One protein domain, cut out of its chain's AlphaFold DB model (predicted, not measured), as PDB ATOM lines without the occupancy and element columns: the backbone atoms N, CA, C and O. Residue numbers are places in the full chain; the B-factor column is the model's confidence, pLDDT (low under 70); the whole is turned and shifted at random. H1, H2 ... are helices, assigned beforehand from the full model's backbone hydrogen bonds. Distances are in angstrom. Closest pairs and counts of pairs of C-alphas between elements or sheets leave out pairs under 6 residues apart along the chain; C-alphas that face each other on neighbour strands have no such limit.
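What this domain is: This is residues 4 to 76 of the 79 residues of an uncharacterized protein of Erysipelatoclostridium ramosum DSM 1402 (UniProt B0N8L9). A loose head of three helices, H1 and H2 running in opposite directions with H3 beside the last turns of H2, continues into a long tail with H4 at its far end. The linking stretch first folds back beside H2, then runs outward. The 73 printed residues hold four named helices, H1 to H4, and no named strand; the class is all helix, with 33 residues in named elements, under half. The whole is loose, radius of gyration of the C-alphas 15.6 A, and flat, spanning 51 by 31 by 14 A.

Where its parts are: H1, residues 5 to 13, begins at C-alpha 5 (238.447, 97.848, 123.390) and is 12.7 A long. H2, residues 20 to 31, measures 16.6 A. H3 is residues 36 to 40. H4, residues 70 to 76, ends at C-alpha 76 (216.107, 128.993, 144.295).

How they stand to each other: H1 and H2 are near each other, closest C-alphas 8.2 A. H2, with residues 28 to 29 alone, only just touches H3, with 3 pairs of C-alphas within 8 A, the closest Cys 28 and Val 39 at 6.2 A. H4 is apart from H1, H2 and H3. Every O i to N i+4 pair is within hydrogen-bond range in H1, H2 and H3; in H4 1 of 3 is, and 2 of 4 O i to N i+3 pairs.

The domain as a whole: The C-alphas of Asn 4 and Glu 74, the farthest apart, are 51.0 A apart. The printed part has no cut. The link from H3 to H4 is long; its residues 43 to 48 stand free. pLDDT is under 70 at residues 4 to 5, 7 and 70 to 76.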
ATOM      1  N   ASN A   4     241.398  94.575 121.855       66.00
ATOM      2  CA  ASN A   4     240.985  94.944 123.201       66.00
ATOM      3  C   ASN A   4     240.463  96.391 123.227       66.00
ATOM      4  O   ASN A   4     241.220  97.346 123.051       66.00
ATOM      5  N   MET A   5     239.148  96.556 123.399       66.81
ATOM      6  CA  MET A   5     238.447  97.848 123.390       66.81
ATOM      7  C   MET A   5     239.103  98.862 124.343       66.81
ATOM      8  O   MET A   5     239.128 100.062 124.061       66.81
ATOM      9  N   PHE A   6     239.723  98.358 125.413       71.38
ATOM     10  CA  PHE A   6     240.576  99.095 126.337       71.38
ATOM     11  C   PHE A   6     241.779  99.761 125.659       71.38
ATOM     12  O   PHE A   6     242.012 100.956 125.823       71.38
ATOM     13  N   GLU A   7     242.523  99.010 124.850       67.56
ATOM     14  CA  GLU A   7     243.752  99.474 124.212       67.56
ATOM     15  C   GLU A   7     243.468 100.620 123.236       67.56
ATOM     16  O   GLU A   7     244.228 101.586 123.151       67.56
ATOM     17  N   LYS A   8     242.319 100.560 122.554       70.94
ATOM     18  CA  LYS A   8     241.831 101.647 121.702       70.94
ATOM     19  C   LYS A   8     241.445 102.881 122.525       70.94
ATOM     20  O   LYS A   8     241.863 103.984 122.190       70.94
ATOM     21  N   MET A   9     240.707 102.715 123.625       72.94
ATOM     22  CA  MET A   9     240.284 103.835 124.482       72.94
ATOM     23  C   MET A   9     241.457 104.571 125.145       72.94
ATOM     24  O   MET A   9     241.445 105.804 125.225       72.94
ATOM     25  N   VAL A  10     242.481 103.840 125.590       71.62
ATOM     26  CA  VAL A  10     243.701 104.426 126.168       71.62
ATOM     27  C   VAL A  10     244.515 105.150 125.091       71.62
ATOM     28  O   VAL A  10     244.910 106.297 125.297       71.62
ATOM     29  N   LYS A  11     244.698 104.553 123.904       73.00
ATOM     30  CA  LYS A  11     245.393 105.210 122.776       73.00
ATOM     31  C   LYS A  11     244.664 106.465 122.282       73.00
ATOM     32  O   LYS A  11     245.312 107.443 121.917       73.00
ATOM     33  N   ASP A  12     243.333 106.479 122.327       72.12
ATOM     34  CA  ASP A  12     242.526 107.638 121.924       72.12
ATOM     35  C   ASP A  12     242.590 108.806 122.925       72.12
ATOM     36  O   ASP A  12     242.284 109.943 122.554       72.12
ATOM     37  N   SER A  13     242.980 108.550 124.178       74.50
ATOM     38  CA  SER A  13     243.055 109.552 125.252       74.50
ATOM     39  C   SER A  13     244.482 109.979 125.616       74.50
ATOM     40  O   SER A  13     244.668 111.093 126.110       74.50
ATOM     41  N   ALA A  14     245.495 109.159 125.327       77.50
ATOM     42  CA  ALA A  14     246.896 109.486 125.574       77.50
ATOM     43  C   ALA A  14     247.331 110.746 124.797       77.50
ATOM     44  O   ALA A  14     247.267 110.802 123.569       77.50
ATOM     45  N   GLY A  15     247.764 111.779 125.525       80.12
ATOM     46  CA  GLY A  15     248.264 113.032 124.946       80.12
ATOM     47  C   GLY A  15     247.194 113.962 124.361       80.12
ATOM     48  O   GLY A  15     247.542 114.969 123.748       80.12
ATOM     49  N   LYS A  16     245.898 113.669 124.549       84.88
ATOM     50  CA  LYS A  16     244.792 114.498 124.045       84.88
ATOM     51  C   LYS A  16     243.935 115.034 125.185       84.88
ATOM     52  O   LYS A  16     243.569 114.315 126.112       84.88
ATOM     53  N   ARG A  17     243.543 116.307 125.087       85.38
ATOM     54  CA  ARG A  17     242.580 116.907 126.015       85.38
ATOM     55  C   ARG A  17     241.194 116.316 125.759       85.38
ATOM     56  O   ARG A  17     240.566 116.615 124.747       85.38
ATOM     57  N   VAL A  18     240.709 115.498 126.687       88.50
ATOM     58  CA  VAL A  18     239.333 114.984 126.682       88.50
ATOM     59  C   VAL A  18     238.417 115.867 127.532       88.50
ATOM     60  O   VAL A  18     238.873 116.625 128.391       88.50
ATOM     61  N   SER A  19     237.105 115.790 127.298       90.06
ATOM     62  CA  SER A  19     236.137 116.452 128.173       90.06
ATOM     63  C   SER A  19     236.139 115.807 129.563       90.06
ATOM     64  O   SER A  19     236.407 114.612 129.706       90.06
ATOM     65  N   ARG A  20     235.789 116.585 130.598       90.62
ATOM     66  CA  ARG A  20     235.677 116.090 131.984       90.62
ATOM     67  C   ARG A  20     234.783 114.853 132.080       90.62
ATOM     68  O   ARG A  20     235.167 113.860 132.682       90.62
ATOM     69  N   ALA A  21     233.636 114.888 131.411       91.25
ATOM     70  CA  ALA A  21     232.684 113.788 131.429       91.25
ATOM     71  C   ALA A  21     233.244 112.512 130.772       91.25
ATOM     72  O   ALA A  21     233.039 111.409 131.274       91.25
ATOM     73  N   LYS A  22     234.038 112.654 129.701       90.19
ATOM     74  CA  LYS A  22     234.729 111.527 129.063       90.19
ATOM     75  C   LYS A  22     235.827 110.944 129.959       90.19
ATOM     76  O   LYS A  22     235.941 109.728 130.048       90.19
ATOM     77  N   ALA A  23     236.582 111.790 130.663       91.56
ATOM     78  CA  ALA A  23     237.570 111.336 131.645       91.56
ATOM     79  C   ALA A  23     236.918 110.551 132.798       91.56
ATOM     80  O   ALA A  23     237.395 109.473 133.150       91.56
ATOM     81  N   ILE A  24     235.796 111.041 133.336       93.94
ATOM     82  CA  ILE A  24     235.056 110.346 134.398       93.94
ATOM     83  C   ILE A  24     234.508 109.006 133.895       93.94
ATOM     84  O   ILE A  24     234.704 107.987 134.552       93.94
ATOM     85  N   ARG A  25     233.914 108.970 132.693       92.94
ATOM     86  CA  ARG A  25     233.456 107.722 132.056       92.94
ATOM     87  C   ARG A  25     234.582 106.688 131.975       92.94
ATOM     88  O   ARG A  25     234.356 105.525 132.299       92.94
ATOM     89  N   TYR A  26     235.785 107.097 131.568       91.75
ATOM     90  CA  TYR A  26     236.940 106.199 131.529       91.75
ATOM     91  C   TYR A  26     237.329 105.691 132.910       91.75
ATOM     92  O   TYR A  26     237.610 104.503 133.042       91.75
ATOM     93  N   LYS A  27     237.269 106.541 133.940       93.19
ATOM     94  CA  LYS A  27     237.525 106.090 135.307       93.19
ATOM     95  C   LYS A  27     236.485 105.078 135.792       93.19
ATOM     96  O   LYS A  27     236.846 104.112 136.457       93.19
ATOM     97  N   CYS A  28     235.215 105.265 135.446       95.81
ATOM     98  CA  CYS A  28     234.166 104.306 135.789       95.81
ATOM     99  C   CYS A  28     234.346 102.974 135.054       95.81
ATOM    100  O   CYS A  28     234.192 101.927 135.672       95.81
ATOM    101  N   LEU A  29     234.715 103.003 133.768       93.19
ATOM    102  CA  LEU A  29     235.038 101.790 133.013       93.19
ATOM    103  C   LEU A  29     236.226 101.049 133.635       93.19
ATOM    104  O   LEU A  29     236.119  99.854 133.861       93.19
ATOM    105  N   ASP A  30     237.302 101.755 133.981       93.38
ATOM    106  CA  ASP A  30     238.463 101.199 134.692       93.38
ATOM    107  C   ASP A  30     238.066 100.534 136.022       93.38
ATOM    108  O   ASP A  30     238.411  99.384 136.279       93.38
ATOM    109  N   CYS A  31     237.242 101.212 136.827       95.69
ATOM    110  CA  CYS A  31     236.731 100.683 138.094       95.69
ATOM    111  C   CYS A  31     235.864  99.419 137.928       95.69
ATOM    112  O   CYS A  31     235.855  98.568 138.812       95.69
ATOM    113  N   CYS A  32     235.134  99.297 136.816       95.06
ATOM    114  CA  CYS A  32     234.185  98.210 136.552       95.06
ATOM    115  C   CYS A  32     234.756  97.126 135.616       95.06
ATOM    116  O   CYS A  32     234.009  96.480 134.879       95.06
ATOM    117  N   GLY A  33     236.084  96.965 135.555       91.88
ATOM    118  CA  GLY A  33     236.720  95.935 134.720       91.88
ATOM    119  C   GLY A  33     236.458  96.103 133.217       91.88
ATOM    120  O   GLY A  33     236.359  95.126 132.476       91.88
ATOM    121  N   PHE A  34     236.297  97.349 132.771       89.75
ATOM    122  CA  PHE A  34     235.952  97.757 131.406       89.75
ATOM    123  C   PHE A  34     234.622  97.205 130.879       89.75
ATOM    124  O   PHE A  34     234.367  97.251 129.676       89.75
ATOM    125  N   GLN A  35     233.734  96.756 131.769       90.75
ATOM    126  CA  GLN A  35     232.394  96.310 131.409       90.75
ATOM    127  C   GLN A  35     231.413  97.482 131.467       90.75
ATOM    128  O   GLN A  35     231.149  98.064 132.517       90.75
ATOM    129  N   SER A  36     230.847  97.852 130.318       92.06
ATOM    130  CA  SER A  36     229.881  98.957 130.240       92.06
ATOM    131  C   SER A  36     228.584  98.670 131.002       92.06
ATOM    132  O   SER A  36     227.999  99.612 131.539       92.06
ATOM    133  N   ASN A  37     228.160  97.402 131.061       95.44
ATOM    134  CA  ASN A  37     226.990  96.964 131.826       95.44
ATOM    135  C   ASN A  37     227.204  97.168 133.329       95.44
ATOM    136  O   ASN A  37     226.365  97.793 133.967       95.44
ATOM    137  N   GLU A  38     228.365  96.776 133.854       96.44
ATOM    138  CA  GLU A  38     228.734  96.987 135.262       96.44
ATOM    139  C   GLU A  38     228.756  98.475 135.639       96.44
ATOM    140  O   GLU A  38     228.335  98.851 136.726       96.44
ATOM    141  N   VAL A  39     229.166  99.369 134.726       96.12
ATOM    142  CA  VAL A  39     229.066 100.817 134.988       96.12
ATOM    143  C   VAL A  39     227.607 101.270 135.100       96.12
ATOM    144  O   VAL A  39     227.285 102.118 135.931       96.12
ATOM    145  N   ARG A  40     226.721 100.737 134.252       94.88
ATOM    146  CA  ARG A  40     225.295 101.087 134.266       94.88
ATOM    147  C   ARG A  40     224.613 100.579 135.538       94.88
ATOM    148  O   ARG A  40     223.801 101.307 136.102       94.88
ATOM    149  N   GLU A  41     224.984  99.384 135.985       96.25
ATOM    150  CA  GLU A  41     224.412  98.667 137.133       96.25
ATOM    151  C   GLU A  41     225.236  98.839 138.422       96.25
ATOM    152  O   GLU A  41     225.016  98.139 139.407       96.25
ATOM    153  N   CYS A  42     226.170  99.796 138.439       96.75
ATOM    154  CA  CYS A  42     227.074 100.020 139.561       96.75
ATOM    155  C   CYS A  42     226.297 100.318 140.862       96.75
ATOM    156  O   CYS A  42     225.614 101.349 140.938       96.75
ATOM    157  N   PRO A  43     226.445  99.483 141.913       96.31
ATOM    158  CA  PRO A  43     225.687  99.624 143.157       96.31
ATOM    159  C   PRO A  43     226.255 100.695 144.103       96.31
ATOM    160  O   PRO A  43     225.653 100.994 145.129       96.31
ATOM    161  N   ALA A  44     227.416 101.276 143.787       96.00
ATOM    162  CA  ALA A  44     228.095 102.261 144.626       96.00
ATOM    163  C   ALA A  44     227.464 103.661 144.494       96.00
ATOM    164  O   ALA A  44     228.123 104.595 144.042       96.00
ATOM    165  N   VAL A  45     226.189 103.804 144.867       91.69
ATOM    166  CA  VAL A  45     225.416 105.062 144.773       91.69
ATOM    167  C   VAL A  45     226.032 106.214 145.574       91.69
ATOM    168  O   VAL A  45     225.975 107.361 145.142       91.69
ATOM    169  N   GLU A  46     226.733 105.898 146.665       92.50
ATOM    170  CA  GLU A  46     227.482 106.856 147.494       92.50
ATOM    171  C   GLU A  46     228.808 107.313 146.856       92.50
ATOM    172  O   GLU A  46     229.525 108.153 147.401       92.50
ATOM    173  N   CYS A  47     229.190 106.756 145.701       94.38
ATOM    174  CA  CYS A  47     230.394 107.184 145.006       94.38
ATOM    175  C   CYS A  47     230.207 108.619 144.481       94.38
ATOM    176  O   CYS A  47     229.281 108.866 143.705       94.38
ATOM    177  N   PRO A  48     231.132 109.557 144.763       92.69
ATOM    178  CA  PRO A  48     231.043 110.929 144.252       92.69
ATOM    179  C   PRO A  48     230.992 111.024 142.719       92.69
ATOM    180  O   PRO A  48     230.539 112.019 142.161       92.69
ATOM    181  N   LEU A  49     231.466 109.986 142.020       94.44
ATOM    182  CA  LEU A  49     231.430 109.901 140.560       94.44
ATOM    183  C   LEU A  49     230.168 109.222 140.013       94.44
ATOM    184  O   LEU A  49     229.969 109.235 138.798       94.44
ATOM    185  N   TRP A  50     229.319 108.631 140.861       94.19
ATOM    186  CA  TRP A  50     228.185 107.804 140.438       94.19
ATOM    187  C   TRP A  50     227.234 108.559 139.503       94.19
ATOM    188  O   TRP A  50     226.875 108.058 138.436       94.19
ATOM    189  N   ARG A  51     226.934 109.818 139.830       92.56
ATOM    190  CA  ARG A  51     226.078 110.733 139.047       92.56
ATOM    191  C   ARG A  51     226.627 111.065 137.663       92.56
ATOM    192  O   ARG A  51     225.899 111.523 136.791       92.56
ATOM    193  N   TYR A  52     227.925 110.851 137.472       93.12
ATOM    194  CA  TYR A  52     228.674 111.177 136.263       93.12
ATOM    195  C   TYR A  52     229.086 109.927 135.471       93.12
ATOM    196  O   TYR A  52     229.706 110.039 134.406       93.12
ATOM    197  N   ARG A  53     228.768 108.723 135.973       94.50
ATOM    198  CA  ARG A  53     229.301 107.436 135.484       94.50
ATOM    199  C   ARG A  53     228.970 107.136 134.021       94.50
ATOM    200  O   ARG A  53     229.716 106.432 133.332       94.50
ATOM    201  N   MET A  54     227.882 107.721 133.526       93.50
ATOM    202  CA  MET A  54     227.415 107.586 132.145       93.50
ATOM    203  C   MET A  54     228.058 108.595 131.180       93.50
ATOM    204  O   MET A  54     227.791 108.559 129.983       93.50
ATOM    205  N   GLY A  55     228.979 109.444 131.651       90.50
ATOM    206  CA  GLY A  55     229.629 110.461 130.820       90.50
ATOM    207  C   GLY A  55     228.770 111.706 130.592       90.50
ATOM    208  O   GLY A  55     229.033 112.480 129.673       90.50
ATOM    209  N   HIS A  56     227.768 111.903 131.439       87.94
ATOM    210  CA  HIS A  56     227.006 113.130 131.631       87.94
ATOM    211  C   HIS A  56     226.553 113.170 133.096       87.94
ATOM    212  O   HIS A  56     226.593 112.147 133.774       87.94
ATOM    213  N   GLU A  57     226.163 114.345 133.578       85.56
ATOM    214  CA  GLU A  57     225.573 114.506 134.907       85.56
ATOM    215  C   GLU A  57     224.098 114.099 134.855       85.56
ATOM    216  O   GLU A  57     223.341 114.601 134.018       85.56
ATOM    217  N   GLU A  58     223.699 113.148 135.694       82.12
ATOM    218  CA  GLU A  58     222.291 112.843 135.949       82.12
ATOM    219  C   GLU A  58     221.686 113.963 136.813       82.12
ATOM    220  O   GLU A  58     222.250 114.341 137.839       82.12
ATOM    221  N   ARG A  59     220.557 114.533 136.364       81.75
ATOM    222  CA  ARG A  59     219.813 115.548 137.123       81.75
ATOM    223  C   ARG A  59     218.799 114.848 138.018       81.75
ATOM    224  O   ARG A  59     217.736 114.471 137.532       81.75
ATOM    225  N   ASP A  60     219.142 114.660 139.280       79.38
ATOM    226  CA  ASP A  60     218.229 114.157 140.308       79.38
ATOM    227  C   ASP A  60     217.963 115.241 141.373       79.38
ATOM    228  O   ASP A  60     218.261 116.416 141.160       79.38
ATOM    229  N   GLU A  61     217.418 114.843 142.522       78.25
ATOM    230  CA  GLU A  61     217.088 115.725 143.648       78.25
ATOM    231  C   GLU A  61     218.273 116.515 144.234       78.25
ATOM    232  O   GLU A  61     218.066 117.569 144.827       78.25
ATOM    233  N   PHE A  62     219.514 116.068 144.029       77.00
ATOM    234  CA  PHE A  62     220.717 116.763 144.500       77.00
ATOM    235  C   PHE A  62     221.390 117.602 143.403       77.00
ATOM    236  O   PHE A  62     222.489 118.126 143.601       77.00
ATOM    237  N   TYR A  63     220.776 117.720 142.223       81.25
ATOM    238  CA  TYR A  63     221.313 118.543 141.147       81.25
ATOM    239  C   TYR A  63     221.207 120.031 141.486       81.25
ATOM    240  O   TYR A  63     220.121 120.606 141.525       81.25
ATOM    241  N   THR A  64     222.355 120.687 141.644       77.31
ATOM    242  CA  THR A  64     222.420 122.147 141.757       77.31
ATOM    243  C   THR A  64     222.549 122.763 140.363       77.31
ATOM    244  O   THR A  64     223.594 122.583 139.718       77.31
ATOM    245  N   PRO A  65     221.542 123.498 139.861       78.56
ATOM    246  CA  PRO A  65     221.657 124.154 138.571       78.56
ATOM    247  C   PRO A  65     222.808 125.161 138.598       78.56
ATOM    248  O   PRO A  65     223.034 125.869 139.579       78.56
ATOM    249  N   ARG A  66     223.546 125.245 137.488       76.50
ATOM    250  CA  ARG A  66     224.483 126.351 137.301       76.50
ATOM    251  C   ARG A  66     223.675 127.628 137.130       76.50
ATOM    252  O   ARG A  66     223.126 127.861 136.061       76.50
ATOM    253  N   ILE A  67     223.639 128.434 138.181       75.69
ATOM    254  CA  ILE A  67     223.041 129.763 138.160       75.69
ATOM    255  C   ILE A  67     223.914 130.629 137.266       75.69
ATOM    256  O   ILE A  67     225.095 130.853 137.545       75.69
ATOM    257  N   THR A  68     223.349 131.064 136.146       71.38
ATOM    258  CA  THR A  68     224.084 131.890 135.178       71.38
ATOM    259  C   THR A  68     223.804 133.373 135.374       71.38
ATOM    260  O   THR A  68     224.642 134.195 135.015       71.38
ATOM    261  N   ASN A  69     222.680 133.714 136.015       72.50
ATOM    262  CA  ASN A  69     222.253 135.086 136.263       72.50
ATOM    263  C   ASN A  69     221.713 135.265 137.691       72.50
ATOM    264  O   ASN A  69     221.029 134.393 138.216       72.50
ATOM    265  N   LYS A  70     221.942 136.446 138.286       63.72
ATOM    266  CA  LYS A  70     221.539 136.784 139.670       63.72
ATOM    267  C   LYS A  70     220.049 136.576 139.989       63.72
ATOM    268  O   LYS A  70     219.727 136.326 141.139       63.72
ATOM    269  N   LYS A  71     219.153 136.675 138.998       62.69
ATOM    270  CA  LYS A  71     217.700 136.513 139.198       62.69
ATOM    271  C   LYS A  71     217.294 135.073 139.541       62.69
ATOM    272  O   LYS A  71     216.432 134.880 140.382       62.69
ATOM    273  N   GLU A  72     217.957 134.079 138.946       60.91
ATOM    274  CA  GLU A  72     217.684 132.656 139.220       60.91
ATOM    275  C   GLU A  72     218.151 132.252 140.633       60.91
ATOM    276  O   GLU A  72     217.609 131.329 141.232       60.91
ATOM    277  N   GLU A  73     219.138 132.960 141.199       63.09
ATOM    278  CA  GLU A  73     219.621 132.726 142.569       63.09
ATOM    279  C   GLU A  73     218.596 133.110 143.639       63.09
ATOM    280  O   GLU A  73     218.565 132.497 144.705       63.09
ATOM    281  N   GLU A  74     217.774 134.128 143.374       61.62
ATOM    282  CA  GLU A  74     216.720 134.566 144.291       61.62
ATOM    283  C   GLU A  74     215.522 133.611 144.258       61.62
ATOM    284  O   GLU A  74     214.949 133.341 145.306       61.62
ATOM    285  N   GLU A  75     215.176 133.035 143.105       63.16
ATOM    286  CA  GLU A  75     214.090 132.047 142.997       63.16
ATOM    287  C   GLU A  75     214.432 130.735 143.727       63.16
ATOM    288  O   GLU A  75     213.615 130.244 144.494       63.16
ATOM    289  N   ILE A  76     215.669 130.231 143.612       64.56
ATOM    290  CA  ILE A  76     216.107 128.993 144.295       64.56
ATOM    291  C   ILE A  76     216.198 129.156 145.826       64.56
ATOM    292  O   ILE A  76     216.097 128.175 146.552       64.56
TER     293      ILE A  76